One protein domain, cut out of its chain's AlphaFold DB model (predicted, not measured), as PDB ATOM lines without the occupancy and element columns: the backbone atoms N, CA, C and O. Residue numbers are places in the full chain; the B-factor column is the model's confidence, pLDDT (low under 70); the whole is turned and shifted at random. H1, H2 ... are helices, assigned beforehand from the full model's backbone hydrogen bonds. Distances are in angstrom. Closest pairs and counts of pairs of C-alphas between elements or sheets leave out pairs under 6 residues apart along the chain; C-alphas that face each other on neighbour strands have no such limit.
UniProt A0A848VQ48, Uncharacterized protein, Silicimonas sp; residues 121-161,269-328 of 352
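Overview. This is residues 121 to 161 and 269 to 328 of the 352 residues of an uncharacterized protein of Silicimonas sp (UniProt A0A848VQ48). Helix H3 runs through the middle of a small all-helix body, with the long helix H4 beside it on one side, running back the other way, and the short helices H2 and H6 packed across it on the other side. H1 sits by the first part of H3, and H5 slants past from the far end of H4 towards H6, loosely placed near H3. The printed part has 101 residues with six named helices, H1 to H6 in order, and no named strand. It is compact, with a radius of gyration of the C-alphas of 13.4 A and spans of 39 by 31 by 22 A.

Along the chain. H1, residues 121 to 125, begins at C-alpha 121 (-112.473, 468.592, -10.210). H2 is residues 129 to 137, 12.3 A long, and H3 residues 143 to 157, 21.1 A. H4, residues 269 to 292, is 34.6 A long; H5, residues 299 to 314, is 22.3 A. H6, residues 317 to 324, ends at C-alpha 324 (-115.129, 446.020, -12.995).

Arrangement. H3 is the hub, touching four helices. With residues 144 to 148 alone it touches H1; the closest C-alphas, of Ala 124 and Val 145, are 4.7 A apart. H2 touches H3, Val 132 to Ala 149 at 5.5 A between closest C-alphas, at a steep tilt of 70.0 degrees, only just short of perpendicular. H4 touches H3, Ala 154 to Gln 281 at 4.7 A between closest C-alphas, at a shallow tilt of 22 degrees, opposite ways. H3 touches H6 with residues 152 to 156 alone, about perpendicular at 80 degrees; the closest C-alphas, of Ala 152 and Ile 320, are 7.0 A apart. H5 is close to H3 but not clearly touching, the closest C-alphas, of Ala 152 and Leu 313, being 6.4 A apart. In H1, H2, H3, H4 and H6 every O i to N i+4 pair is within hydrogen-bond range; in H5 11 of 12 are.

Size, cuts and confidence. Residues 162 to 268 are not printed, and C-alphas 161 and 269 are 12.1 A apart across the cut. Of the links printed whole, none is long. Residues 295 to 301, of which 299 to 301 belong to H5, stand free. The model's pLDDT is under 70 at residues 294 to 297 and 327 to 328.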
ATOM      1  N   MET A 121    -111.375 469.550 -10.012       87.56
ATOM      2  CA  MET A 121    -112.473 468.592 -10.210       87.56
ATOM      3  C   MET A 121    -113.433 468.973 -11.338       87.56
ATOM      4  O   MET A 121    -114.320 468.195 -11.688       87.56
ATOM      5  N   ASN A 122    -113.239 470.119 -11.998       86.94
ATOM      6  CA  ASN A 122    -114.060 470.477 -13.156       86.94
ATOM      7  C   ASN A 122    -113.952 469.432 -14.289       86.94
ATOM      8  O   ASN A 122    -114.910 469.219 -15.032       86.94
ATOM      9  N   GLY A 123    -112.794 468.770 -14.409       85.12
ATOM     10  CA  GLY A 123    -112.597 467.662 -15.343       85.12
ATOM     11  C   GLY A 123    -113.379 466.406 -14.957       85.12
ATOM     12  O   GLY A 123    -113.939 465.764 -15.837       85.12
ATOM     13  N   ALA A 124    -113.465 466.096 -13.661       87.44
ATOM     14  CA  ALA A 124    -114.210 464.951 -13.144       87.44
ATOM     15  C   ALA A 124    -115.718 465.139 -13.346       87.44
ATOM     16  O   ALA A 124    -116.361 464.314 -13.989       87.44
ATOM     17  N   MET A 125    -116.265 466.283 -12.920       87.06
ATOM     18  CA  MET A 125    -117.702 466.594 -12.980       87.06
ATOM     19  C   MET A 125    -118.282 466.627 -14.396       87.06
ATOM     20  O   MET A 125    -119.460 466.343 -14.578       87.06
ATOM     21  N   ASN A 126    -117.462 466.956 -15.395       88.19
ATOM     22  CA  ASN A 126    -117.880 467.013 -16.798       88.19
ATOM     23  C   ASN A 126    -117.299 465.871 -17.642       88.19
ATOM     24  O   ASN A 126    -117.403 465.904 -18.871       88.19
ATOM     25  N   ALA A 127    -116.642 464.889 -17.017       91.00
ATOM     26  CA  ALA A 127    -116.138 463.720 -17.721       91.00
ATOM     27  C   ALA A 127    -117.295 462.990 -18.408       91.00
ATOM     28  O   ALA A 127    -118.390 462.904 -17.861       91.00
ATOM     29  N   ASN A 128    -117.058 462.423 -19.586       93.06
ATOM     30  CA  ASN A 128    -118.005 461.479 -20.172       93.06
ATOM     31  C   ASN A 128    -117.963 460.174 -19.354       93.06
ATOM     32  O   ASN A 128    -116.865 459.731 -19.018       93.06
ATOM     33  N   THR A 129    -119.109 459.551 -19.069       93.62
ATOM     34  CA  THR A 129    -119.203 458.236 -18.407       93.62
ATOM     35  C   THR A 129    -118.254 457.215 -19.040       93.62
ATOM     36  O   THR A 129    -117.464 456.601 -18.337       93.62
ATOM     37  N   ASN A 130    -118.176 457.147 -20.374       94.69
ATOM     38  CA  ASN A 130    -117.245 456.250 -21.072       94.69
ATOM     39  C   ASN A 130    -115.770 456.484 -20.712       94.69
ATOM     40  O   ASN A 130    -114.970 455.554 -20.769       94.69
ATOM     41  N   ALA A 131    -115.389 457.718 -20.367       95.88
ATOM     42  CA  ALA A 131    -114.040 458.009 -19.898       95.88
ATOM     43  C   ALA A 131    -113.821 457.457 -18.484       95.88
ATOM     44  O   ALA A 131    -112.784 456.850 -18.246       95.88
ATOM     45  N   VAL A 132    -114.797 457.610 -17.583       95.62
ATOM     46  CA  VAL A 132    -114.749 457.026 -16.230       95.62
ATOM     47  C   VAL A 132    -114.649 455.501 -16.321       95.62
ATOM     48  O   VAL A 132    -113.704 454.924 -15.796       95.62
ATOM     49  N   LEU A 133    -115.516 454.860 -17.110       96.44
ATOM     50  CA  LEU A 133    -115.484 453.408 -17.317       96.44
ATOM     51  C   LEU A 133    -114.175 452.928 -17.960       96.44
ATOM     52  O   LEU A 133    -113.687 451.845 -17.655       96.44
ATOM     53  N   ALA A 134    -113.575 453.715 -18.858       96.81
ATOM     54  CA  ALA A 134    -112.264 453.386 -19.411       96.81
ATOM     55  C   ALA A 134    -111.148 453.502 -18.363       96.81
ATOM     56  O   ALA A 134    -110.189 452.739 -18.418       96.81
ATOM     57  N   HIS A 135    -111.236 454.448 -17.428       97.19
ATOM     58  CA  HIS A 135    -110.298 454.534 -16.310       97.19
ATOM     59  C   HIS A 135    -110.435 453.323 -15.377       97.19
ATOM     60  O   HIS A 135    -109.406 452.740 -15.043       97.19
ATOM     61  N   ILE A 136    -111.668 452.903 -15.069       96.75
ATOM     62  CA  ILE A 136    -111.973 451.693 -14.285       96.75
ATOM     63  C   ILE A 136    -111.367 450.453 -14.955       96.75
ATOM     64  O   ILE A 136    -110.473 449.832 -14.391       96.75
ATOM     65  N   ARG A 137    -111.727 450.170 -16.217       96.62
ATOM     66  CA  ARG A 137    -111.224 448.996 -16.964       96.62
ATOM     67  C   ARG A 137    -109.698 448.948 -17.093       96.62
ATOM     68  O   ARG A 137    -109.121 447.878 -17.246       96.62
ATOM     69  N   ASN A 138    -109.035 450.105 -17.086       95.75
ATOM     70  CA  ASN A 138    -107.578 450.195 -17.194       95.75
ATOM     71  C   ASN A 138    -106.866 450.267 -15.831       95.75
ATOM     72  O   ASN A 138    -105.639 450.378 -15.818       95.75
ATOM     73  N   GLY A 139    -107.597 450.299 -14.711       94.88
ATOM     74  CA  GLY A 139    -107.032 450.540 -13.379       94.88
ATOM     75  C   GLY A 139    -106.294 451.881 -13.261       94.88
ATOM     76  O   GLY A 139    -105.334 452.008 -12.503       94.88
ATOM     77  N   ASN A 140    -106.665 452.885 -14.064       95.12
ATOM     78  CA  ASN A 140    -105.980 454.175 -14.076       95.12
ATOM     79  C   ASN A 140    -106.668 455.170 -13.138       95.12
ATOM     80  O   ASN A 140    -107.622 455.838 -13.529       95.12
ATOM     81  N   THR A 141    -106.115 455.368 -11.949       94.44
ATOM     82  CA  THR A 141    -106.649 456.307 -10.947       94.44
ATOM     83  C   THR A 141    -106.048 457.716 -11.039       94.44
ATOM     84  O   THR A 141    -106.312 458.576 -10.208       94.44
ATOM     85  N   ASN A 142    -105.274 458.020 -12.089       93.56
ATOM     86  CA  ASN A 142    -104.586 459.307 -12.200       93.56
ATOM     87  C   ASN A 142    -105.464 460.434 -12.771       93.56
ATOM     88  O   ASN A 142    -106.083 460.303 -13.833       93.56
ATOM     89  N   GLY A 143    -105.385 461.607 -12.135       93.19
ATOM     90  CA  GLY A 143    -106.036 462.840 -12.584       93.19
ATOM     91  C   GLY A 143    -107.525 462.907 -12.220       93.19
ATOM     92  O   GLY A 143    -108.035 462.009 -11.561       93.19
ATOM     93  N   PRO A 144    -108.260 463.945 -12.664       93.75
ATOM     94  CA  PRO A 144    -109.621 464.196 -12.181       93.75
ATOM     95  C   PRO A 144    -110.588 463.034 -12.459       93.75
ATOM     96  O   PRO A 144    -111.396 462.672 -11.616       93.75
ATOM     97  N   VAL A 145    -110.495 462.441 -13.653       95.62
ATOM     98  CA  VAL A 145    -111.331 461.293 -14.048       95.62
ATOM     99  C   VAL A 145    -110.884 460.015 -13.338       95.62
ATOM    100  O   VAL A 145    -111.716 459.169 -13.042       95.62
ATOM    101  N   GLY A 146    -109.590 459.892 -13.038       96.31
ATOM    102  CA  GLY A 146    -109.034 458.757 -12.314       96.31
ATOM    103  C   GLY A 146    -109.448 458.725 -10.843       96.31
ATOM    104  O   GLY A 146    -109.828 457.664 -10.372       96.31
ATOM    105  N   HIS A 147    -109.469 459.870 -10.153       96.06
ATOM    106  CA  HIS A 147    -109.998 459.950  -8.785       96.06
ATOM    107  C   HIS A 147    -111.489 459.594  -8.734       96.06
ATOM    108  O   HIS A 147    -111.908 458.840  -7.867       96.06
ATOM    109  N   LEU A 148    -112.280 460.059  -9.710       96.44
ATOM    110  CA  LEU A 148    -113.688 459.662  -9.813       96.44
ATOM    111  C   LEU A 148    -113.852 458.159 -10.091       96.44
ATOM    112  O   LEU A 148    -114.765 457.542  -9.560       96.44
ATOM    113  N   ALA A 149    -112.981 457.574 -10.915       97.44
ATOM    114  CA  ALA A 149    -112.966 456.132 -11.152       97.44
ATOM    115  C   ALA A 149    -112.557 455.339  -9.900       97.44
ATOM    116  O   ALA A 149    -113.121 454.280  -9.663       97.44
ATOM    117  N   ALA A 150    -111.616 455.847  -9.099       97.69
ATOM    118  CA  ALA A 150    -111.223 455.230  -7.833       97.69
ATOM    119  C   ALA A 150    -112.386 455.221  -6.831       97.69
ATOM    120  O   ALA A 150    -112.688 454.170  -6.279       97.69
ATOM    121  N   LEU A 151    -113.087 456.353  -6.677       97.38
ATOM    122  CA  LEU A 151    -114.293 456.430  -5.847       97.38
ATOM    123  C   LEU A 151    -115.393 455.490  -6.350       97.38
ATOM    124  O   LEU A 151    -116.026 454.817  -5.554       97.38
ATOM    125  N   ALA A 152    -115.599 455.405  -7.668       96.94
ATOM    126  CA  ALA A 152    -116.579 454.490  -8.250       96.94
ATOM    127  C   ALA A 152    -116.311 453.025  -7.877       96.94
ATOM    128  O   ALA A 152    -117.236 452.320  -7.500       96.94
ATOM    129  N   VAL A 153    -115.050 452.590  -7.966       97.44
ATOM    130  CA  VAL A 153    -114.647 451.231  -7.580       97.44
ATOM    131  C   VAL A 153    -114.819 451.016  -6.080       97.44
ATOM    132  O   VAL A 153    -115.373 450.001  -5.679       97.44
ATOM    133  N   ALA A 154    -114.390 451.976  -5.257       97.88
ATOM    134  CA  ALA A 154    -114.504 451.864  -3.808       97.88
ATOM    135  C   ALA A 154    -115.968 451.821  -3.340       97.88
ATOM    136  O   ALA A 154    -116.298 451.016  -2.484       97.88
ATOM    137  N   ASN A 155    -116.857 452.609  -3.954       97.12
ATOM    138  CA  ASN A 155    -118.291 452.572  -3.659       97.12
ATOM    139  C   ASN A 155    -118.926 451.219  -3.996       97.12
ATOM    140  O   ASN A 155    -119.779 450.766  -3.251       97.12
ATOM    141  N   VAL A 156    -118.540 450.598  -5.117       96.06
ATOM    142  CA  VAL A 156    -119.064 449.273  -5.490       96.06
ATOM    143  C   VAL A 156    -118.551 448.195  -4.544       96.06
ATOM    144  O   VAL A 156    -119.314 447.314  -4.179       96.06
ATOM    145  N   ASN A 157    -117.280 448.257  -4.139       95.06
ATOM    146  CA  ASN A 157    -116.735 447.300  -3.177       95.06
ATOM    147  C   ASN A 157    -117.347 447.464  -1.777       95.06
ATOM    148  O   ASN A 157    -117.554 446.478  -1.090       95.06
ATOM    149  N   ALA A 158    -117.641 448.699  -1.364       96.69
ATOM    150  CA  ALA A 158    -118.260 448.998  -0.075       96.69
ATOM    151  C   ALA A 158    -119.786 448.772  -0.056       96.69
ATOM    152  O   ALA A 158    -120.428 448.998   0.970       96.69
ATOM    153  N   ASP A 159    -120.386 448.364  -1.176       95.12
ATOM    154  CA  ASP A 159    -121.817 448.078  -1.263       95.12
ATOM    155  C   ASP A 159    -122.160 446.848  -0.407       95.12
ATOM    156  O   ASP A 159    -121.602 445.772  -0.611       95.12
ATOM    157  N   GLY A 160    -123.046 447.006   0.581       94.38
ATOM    158  CA  GLY A 160    -123.365 445.949   1.549       94.38
ATOM    159  C   GLY A 160    -122.373 445.807   2.715       94.38
ATOM    160  O   GLY A 160    -122.626 445.038   3.641       94.38
ATOM    161  N   ALA A 161    -121.236 446.514   2.690       96.94
ATOM    162  CA  ALA A 161    -120.192 446.360   3.704       96.94
ATOM    163  C   ALA A 161    -120.630 446.892   5.077       96.94
ATOM    164  O   ALA A 161    -120.335 446.279   6.102       96.94
ATOM    165  N   ALA A 269    -113.703 436.792   8.249       97.44
ATOM    166  CA  ALA A 269    -113.037 437.228   7.025       97.44
ATOM    167  C   ALA A 269    -113.899 438.189   6.189       97.44
ATOM    168  O   ALA A 269    -113.349 439.073   5.531       97.44
ATOM    169  N   ASP A 270    -115.224 438.026   6.219       97.19
ATOM    170  CA  ASP A 270    -116.161 438.919   5.537       97.19
ATOM    171  C   ASP A 270    -116.252 440.264   6.273       97.19
ATOM    172  O   ASP A 270    -116.266 441.309   5.625       97.19
ATOM    173  N   VAL A 271    -116.219 440.251   7.612       98.19
ATOM    174  CA  VAL A 271    -116.149 441.472   8.437       98.19
ATOM    175  C   VAL A 271    -114.849 442.237   8.170       98.19
ATOM    176  O   VAL A 271    -114.899 443.422   7.841       98.19
ATOM    177  N   ASP A 272    -113.694 441.562   8.218       97.56
ATOM    178  CA  ASP A 272    -112.388 442.170   7.916       97.56
ATOM    179  C   ASP A 272    -112.384 442.822   6.517       97.56
ATOM    180  O   ASP A 272    -111.857 443.921   6.320       97.56
ATOM    181  N   GLN A 273    -112.971 442.146   5.523       97.38
ATOM    182  CA  GLN A 273    -113.062 442.660   4.159       97.38
ATOM    183  C   GLN A 273    -114.013 443.865   4.066       97.38
ATOM    184  O   GLN A 273    -113.656 444.865   3.440       97.38
ATOM    185  N   ALA A 274    -115.172 443.812   4.727       97.69
ATOM    186  CA  ALA A 274    -116.132 444.912   4.777       97.69
ATOM    187  C   ALA A 274    -115.521 446.182   5.400       97.69
ATOM    188  O   ALA A 274    -115.642 447.273   4.836       97.69
ATOM    189  N   GLU A 275    -114.786 446.048   6.507       97.75
ATOM    190  CA  GLU A 275    -114.060 447.165   7.122       97.75
ATOM    191  C   GLU A 275    -113.013 447.764   6.170       97.75
ATOM    192  O   GLU A 275    -112.910 448.988   6.033       97.75
ATOM    193  N   MET A 276    -112.252 446.910   5.475       97.69
ATOM    194  CA  MET A 276    -111.268 447.350   4.484       97.69
ATOM    195  C   MET A 276    -111.914 448.110   3.319       97.69
ATOM    196  O   MET A 276    -111.343 449.097   2.842       97.69
ATOM    197  N   ASP A 277    -113.085 447.676   2.854       97.38
ATOM    198  CA  ASP A 277    -113.801 448.325   1.758       97.38
ATOM    199  C   ASP A 277    -114.382 449.688   2.175       97.38
ATOM    200  O   ASP A 277    -114.235 450.669   1.434       97.38
ATOM    201  N   LEU A 278    -114.924 449.808   3.393       97.62
ATOM    202  CA  LEU A 278    -115.362 451.090   3.969       97.62
ATOM    203  C   LEU A 278    -114.189 452.067   4.180       97.62
ATOM    204  O   LEU A 278    -114.298 453.267   3.888       97.62
ATOM    205  N   GLU A 279    -113.031 451.572   4.634       97.69
ATOM    206  CA  GLU A 279    -111.812 452.383   4.738       97.69
ATOM    207  C   GLU A 279    -111.356 452.860   3.348       97.69
ATOM    208  O   GLU A 279    -111.020 454.037   3.169       97.69
ATOM    209  N   ALA A 280    -111.388 451.983   2.340       97.06
ATOM    210  CA  ALA A 280    -111.026 452.323   0.968       97.06
ATOM    211  C   ALA A 280    -111.967 453.375   0.357       97.06
ATOM    212  O   ALA A 280    -111.496 454.285  -0.334       97.06
ATOM    213  N   GLN A 281    -113.272 453.298   0.639       97.81
ATOM    214  CA  GLN A 281    -114.247 454.319   0.249       97.81
ATOM    215  C   GLN A 281    -113.906 455.670   0.879       97.81
ATOM    216  O   GLN A 281    -113.730 456.658   0.161       97.81
ATOM    217  N   THR A 282    -113.711 455.699   2.198       97.38
ATOM    218  CA  THR A 282    -113.346 456.918   2.936       97.38
ATOM    219  C   THR A 282    -112.045 457.528   2.403       97.38
ATOM    220  O   THR A 282    -111.943 458.743   2.201       97.38
ATOM    221  N   ALA A 283    -111.041 456.696   2.111       96.81
ATOM    222  CA  ALA A 283    -109.781 457.138   1.523       96.81
ATOM    223  C   ALA A 283    -109.975 457.736   0.118       96.81
ATOM    224  O   ALA A 283    -109.383 458.771  -0.196       96.81
ATOM    225  N   ALA A 284    -110.826 457.136  -0.722       97.00
ATOM    226  CA  ALA A 284    -111.125 457.647  -2.057       97.00
ATOM    227  C   ALA A 284    -111.874 458.994  -2.018       97.00
ATOM    228  O   ALA A 284    -111.590 459.889  -2.826       97.00
ATOM    229  N   GLU A 285    -112.797 459.165  -1.071       96.12
ATOM    230  CA  GLU A 285    -113.472 460.441  -0.826       96.12
ATOM    231  C   GLU A 285    -112.479 461.518  -0.382       96.12
ATOM    232  O   GLU A 285    -112.443 462.610  -0.964       96.12
ATOM    233  N   GLN A 286    -111.607 461.199   0.578       94.81
ATOM    234  CA  GLN A 286    -110.581 462.126   1.046       94.81
ATOM    235  C   GLN A 286    -109.603 462.510  -0.073       94.81
ATOM    236  O   GLN A 286    -109.291 463.691  -0.230       94.81
ATOM    237  N   ASP A 287    -109.179 461.560  -0.908       94.50
ATOM    238  CA  ASP A 287    -108.322 461.817  -2.069       94.50
ATOM    239  C   ASP A 287    -108.970 462.804  -3.054       94.50
ATOM    240  O   ASP A 287    -108.299 463.672  -3.627       94.50
ATOM    241  N   ILE A 288    -110.289 462.709  -3.252       94.00
ATOM    242  CA  ILE A 288    -111.050 463.659  -4.069       94.00
ATOM    243  C   ILE A 288    -111.052 465.053  -3.442       94.00
ATOM    244  O   ILE A 288    -110.843 466.039  -4.162       94.00
ATOM    245  N   LEU A 289    -111.284 465.157  -2.133       92.31
ATOM    246  CA  LEU A 289    -111.294 466.435  -1.418       92.31
ATOM    247  C   LEU A 289    -109.908 467.099  -1.446       92.31
ATOM    248  O   LEU A 289    -109.783 468.283  -1.794       92.31
ATOM    249  N   ASP A 290    -108.858 466.316  -1.206       91.12
ATOM    250  CA  ASP A 290    -107.462 466.739  -1.291       91.12
ATOM    251  C   ASP A 290    -107.111 467.216  -2.706       91.12
ATOM    252  O   ASP A 290    -106.483 468.267  -2.888       91.12
ATOM    253  N   TYR A 291    -107.561 466.491  -3.735       90.94
ATOM    254  CA  TYR A 291    -107.336 466.861  -5.131       90.94
ATOM    255  C   TYR A 291    -108.114 468.117  -5.546       90.94
ATOM    256  O   TYR A 291    -107.608 468.957  -6.312       90.94
ATOM    257  N   TRP A 292    -109.342 468.273  -5.043       89.75
ATOM    258  CA  TRP A 292    -110.186 469.441  -5.275       89.75
ATOM    259  C   TRP A 292    -109.514 470.725  -4.784       89.75
ATOM    260  O   TRP A 292    -109.573 471.740  -5.489       89.75
ATOM    261  N   ASN A 293    -108.813 470.655  -3.643       74.88
ATOM    262  CA  ASN A 293    -107.899 471.676  -3.115       74.88
ATOM    263  C   ASN A 293    -108.475 473.102  -3.160       74.88
ATOM    264  O   ASN A 293    -107.804 474.072  -3.532       74.88
ATOM    265  N   LYS A 294    -109.762 473.256  -2.834       69.31
ATOM    266  CA  LYS A 294    -110.413 474.566  -2.928       69.31
ATOM    267  C   LYS A 294    -110.074 475.489  -1.757       69.31
ATOM    268  O   LYS A 294    -110.392 476.677  -1.814       69.31
ATOM    269  N   ASN A 295    -109.371 474.973  -0.743       59.31
ATOM    270  CA  ASN A 295    -108.857 475.708   0.416       59.31
ATOM    271  C   ASN A 295    -109.920 476.636   1.045       59.31
ATOM    272  O   ASN A 295    -109.618 477.740   1.501       59.31
ATOM    273  N   THR A 296    -111.192 476.219   0.974       62.97
ATOM    274  CA  THR A 296    -112.342 476.948   1.515       62.97
ATOM    275  C   THR A 296    -112.564 476.614   2.982       62.97
ATOM    276  O   THR A 296    -113.037 477.485   3.707       62.97
ATOM    277  N   GLY A 297    -112.185 475.400   3.414       62.75
ATOM    278  CA  GLY A 297    -112.366 474.908   4.782       62.75
ATOM    279  C   GLY A 297    -113.829 474.902   5.233       62.75
ATOM    280  O   GLY A 297    -114.092 475.091   6.415       62.75
ATOM    281  N   ASP A 298    -114.774 474.799   4.289       80.06
ATOM    282  CA  ASP A 298    -116.213 474.730   4.565       80.06
ATOM    283  C   ASP A 298    -116.662 473.285   4.339       80.06
ATOM    284  O   ASP A 298    -116.860 472.878   3.195       80.06
ATOM    285  N   GLU A 299    -116.828 472.538   5.432       81.88
ATOM    286  CA  GLU A 299    -117.278 471.136   5.448       81.88
ATOM    287  C   GLU A 299    -118.594 470.944   4.669       81.88
ATOM    288  O   GLU A 299    -118.806 469.921   4.024       81.88
ATOM    289  N   ASN A 300    -119.466 471.963   4.625       83.81
ATOM    290  CA  ASN A 300    -120.723 471.881   3.869       83.81
ATOM    291  C   ASN A 300    -120.499 471.862   2.353       83.81
ATOM    292  O   ASN A 300    -121.329 471.348   1.604       83.81
ATOM    293  N   ASP A 301    -119.434 472.510   1.886       85.62
ATOM    294  CA  ASP A 301    -119.088 472.551   0.471       85.62
ATOM    295  C   ASP A 301    -118.341 471.260   0.053       85.62
ATOM    296  O   ASP A 301    -118.403 470.884  -1.114       85.62
ATOM    297  N   GLU A 302    -117.675 470.573   0.985       90.00
ATOM    298  CA  GLU A 302    -117.059 469.252   0.772       90.00
ATOM    299  C   GLU A 302    -118.128 468.158   0.677       90.00
ATOM    300  O   GLU A 302    -118.198 467.465  -0.339       90.00
ATOM    301  N   ALA A 303    -119.046 468.097   1.649       90.62
ATOM    302  CA  ALA A 303    -120.173 467.163   1.627       90.62
ATOM    303  C   ALA A 303    -121.019 467.318   0.351       90.62
ATOM    304  O   ALA A 303    -121.260 466.360  -0.373       90.62
ATOM    305  N   ALA A 304    -121.368 468.553  -0.025       89.69
ATOM    306  CA  ALA A 304    -122.163 468.798  -1.230       89.69
ATOM    307  C   ALA A 304    -121.423 468.496  -2.554       89.69
ATOM    308  O   ALA A 304    -122.069 468.399  -3.605       89.69
ATOM    309  N   LEU A 305    -120.085 468.410  -2.544       90.31
ATOM    310  CA  LEU A 305    -119.317 467.890  -3.677       90.31
ATOM    311  C   LEU A 305    -119.443 466.366  -3.741       90.31
ATOM    312  O   LEU A 305    -119.801 465.859  -4.805       90.31
ATOM    313  N   LEU A 306    -119.172 465.674  -2.629       93.75
ATOM    314  CA  LEU A 306    -119.247 464.214  -2.535       93.75
ATOM    315  C   LEU A 306    -120.652 463.706  -2.864       93.75
ATOM    316  O   LEU A 306    -120.784 462.890  -3.771       93.75
ATOM    317  N   ASP A 307    -121.698 464.300  -2.282       94.00
ATOM    318  CA  ASP A 307    -123.104 463.962  -2.553       94.00
ATOM    319  C   ASP A 307    -123.410 463.919  -4.051       94.00
ATOM    320  O   ASP A 307    -124.057 463.008  -4.554       94.00
ATOM    321  N   LYS A 308    -122.928 464.912  -4.802       92.38
ATOM    322  CA  LYS A 308    -123.197 465.018  -6.239       92.38
ATOM    323  C   LYS A 308    -122.316 464.112  -7.089       92.38
ATOM    324  O   LYS A 308    -122.699 463.780  -8.211       92.38
ATOM    325  N   LEU A 309    -121.117 463.775  -6.616       93.75
ATOM    326  CA  LEU A 309    -120.292 462.756  -7.259       93.75
ATOM    327  C   LEU A 309    -120.940 461.384  -7.063       93.75
ATOM    328  O   LEU A 309    -121.125 460.682  -8.051       93.75
ATOM    329  N   ASN A 310    -121.379 461.072  -5.845       94.88
ATOM    330  CA  ASN A 310    -122.086 459.841  -5.509       94.88
ATOM    331  C   ASN A 310    -123.434 459.743  -6.243       94.88
ATOM    332  O   ASN A 310    -123.683 458.734  -6.892       94.88
ATOM    333  N   GLU A 311    -124.242 460.809  -6.291       94.25
ATOM    334  CA  GLU A 311    -125.487 460.861  -7.085       94.25
ATOM    335  C   GLU A 311    -125.226 460.535  -8.562       94.25
ATOM    336  O   GLU A 311    -125.981 459.809  -9.210       94.25
ATOM    337  N   ARG A 312    -124.129 461.065  -9.107       93.44
ATOM    338  CA  ARG A 312    -123.738 460.783 -10.482       93.44
ATOM    339  C   ARG A 312    -123.289 459.333 -10.670       93.44
ATOM    340  O   ARG A 312    -123.610 458.759 -11.706       93.44
ATOM    341  N   LEU A 313    -122.496 458.789  -9.751       94.75
ATOM    342  CA  LEU A 313    -121.999 457.415  -9.834       94.75
ATOM    343  C   LEU A 313    -123.141 456.407  -9.694       94.75
ATOM    344  O   LEU A 313    -123.219 455.493 -10.504       94.75
ATOM    345  N   ALA A 314    -124.081 456.644  -8.778       93.62
ATOM    346  CA  ALA A 314    -125.270 455.816  -8.591       93.62
ATOM    347  C   ALA A 314    -126.122 455.705  -9.869       93.62
ATOM    348  O   ALA A 314    -126.687 454.657 -10.166       93.62
ATOM    349  N   ALA A 315    -126.186 456.766 -10.683       93.88
ATOM    350  CA  ALA A 315    -126.887 456.722 -11.968       93.88
ATOM    351  C   ALA A 315    -126.216 455.810 -13.018       93.88
ATOM    352  O   ALA A 315    -126.841 455.490 -14.028       93.88
ATOM    353  N   GLU A 316    -124.955 455.426 -12.806       94.19
ATOM    354  CA  GLU A 316    -124.117 454.647 -13.727       94.19
ATOM    355  C   GLU A 316    -123.649 453.317 -13.105       94.19
ATOM    356  O   GLU A 316    -122.785 452.644 -13.663       94.19
ATOM    357  N   ASP A 317    -124.218 452.942 -11.962       93.31
ATOM    358  CA  ASP A 317    -123.791 451.842 -11.095       93.31
ATOM    359  C   ASP A 317    -123.658 450.497 -11.835       93.31
ATOM    360  O   ASP A 317    -122.578 449.909 -11.888       93.31
ATOM    361  N   ALA A 318    -124.693 450.088 -12.575       93.00
ATOM    362  CA  ALA A 318    -124.651 448.872 -13.395       93.00
ATOM    363  C   ALA A 318    -123.522 448.882 -14.448       93.00
ATOM    364  O   ALA A 318    -122.901 447.860 -14.729       93.00
ATOM    365  N   ALA A 319    -123.219 450.045 -15.038       94.06
ATOM    366  CA  ALA A 319    -122.133 450.159 -16.011       94.06
ATOM    367  C   ALA A 319    -120.748 450.145 -15.343       94.06
ATOM    368  O   ALA A 319    -119.765 449.762 -15.983       94.06
ATOM    369  N   ILE A 320    -120.659 450.588 -14.085       95.31
ATOM    370  CA  ILE A 320    -119.451 450.525 -13.259       95.31
ATOM    371  C   ILE A 320    -119.177 449.068 -12.864       95.31
ATOM    372  O   ILE A 320    -118.056 448.621 -13.102       95.31
ATOM    373  N   ARG A 321    -120.183 448.316 -12.384       94.25
ATOM    374  CA  ARG A 321    -120.049 446.876 -12.077       94.25
ATOM    375  C   ARG A 321    -119.602 446.062 -13.300       94.25
ATOM    376  O   ARG A 321    -118.573 445.390 -13.236       94.25
ATOM    377  N   ASP A 322    -120.239 446.265 -14.462       93.56
ATOM    378  CA  ASP A 322    -119.800 445.677 -15.749       93.56
ATOM    379  C   ASP A 322    -118.342 446.034 -16.082       93.56
ATOM    380  O   ASP A 322    -117.549 445.201 -16.519       93.56
ATOM    381  N   ALA A 323    -117.945 447.292 -15.870       93.62
ATOM    382  CA  ALA A 323    -116.579 447.727 -16.137       93.62
ATOM    383  C   ALA A 323    -115.546 447.115 -15.177       93.62
ATOM    384  O   ALA A 323    -114.376 447.011 -15.560       93.62
ATOM    385  N   MET A 324    -115.956 446.735 -13.969       94.56
ATOM    386  CA  MET A 324    -115.129 446.020 -12.995       94.56
ATOM    387  C   MET A 324    -115.056 444.516 -13.283       94.56
ATOM    388  O   MET A 324    -114.147 443.859 -12.786       94.56
ATOM    389  N   GLY A 325    -115.953 443.982 -14.122       91.12
ATOM    390  CA  GLY A 325    -116.100 442.539 -14.315       91.12
ATOM    391  C   GLY A 325    -116.723 441.851 -13.101       91.12
ATOM    392  O   GLY A 325    -116.500 440.661 -12.897       91.12
ATOM    393  N   VAL A 326    -117.455 442.612 -12.282       84.38
ATOM    394  CA  VAL A 326    -118.343 442.066 -11.258       84.38
ATOM    395  C   VAL A 326    -119.632 441.739 -12.000       84.38
ATOM    396  O   VAL A 326    -120.494 442.596 -12.168       84.38
ATOM    397  N   ASP A 327    -119.687 440.549 -12.596       69.31
ATOM    398  CA  ASP A 327    -120.909 440.067 -13.229       69.31
ATOM    399  C   ASP A 327    -121.946 439.796 -12.123       69.31
ATOM    400  O   ASP A 327    -121.642 439.089 -11.161       69.31
ATOM    401  N   ASP A 328    -123.175 440.309 -12.273       58.81
ATOM    402  CA  ASP A 328    -124.336 440.052 -11.393       58.81
ATOM    403  C   ASP A 328    -124.803 438.567 -11.445       58.81
ATOM    404  O   ASP A 328    -125.984 438.256 -11.287       58.81
TER     405      ASP A 328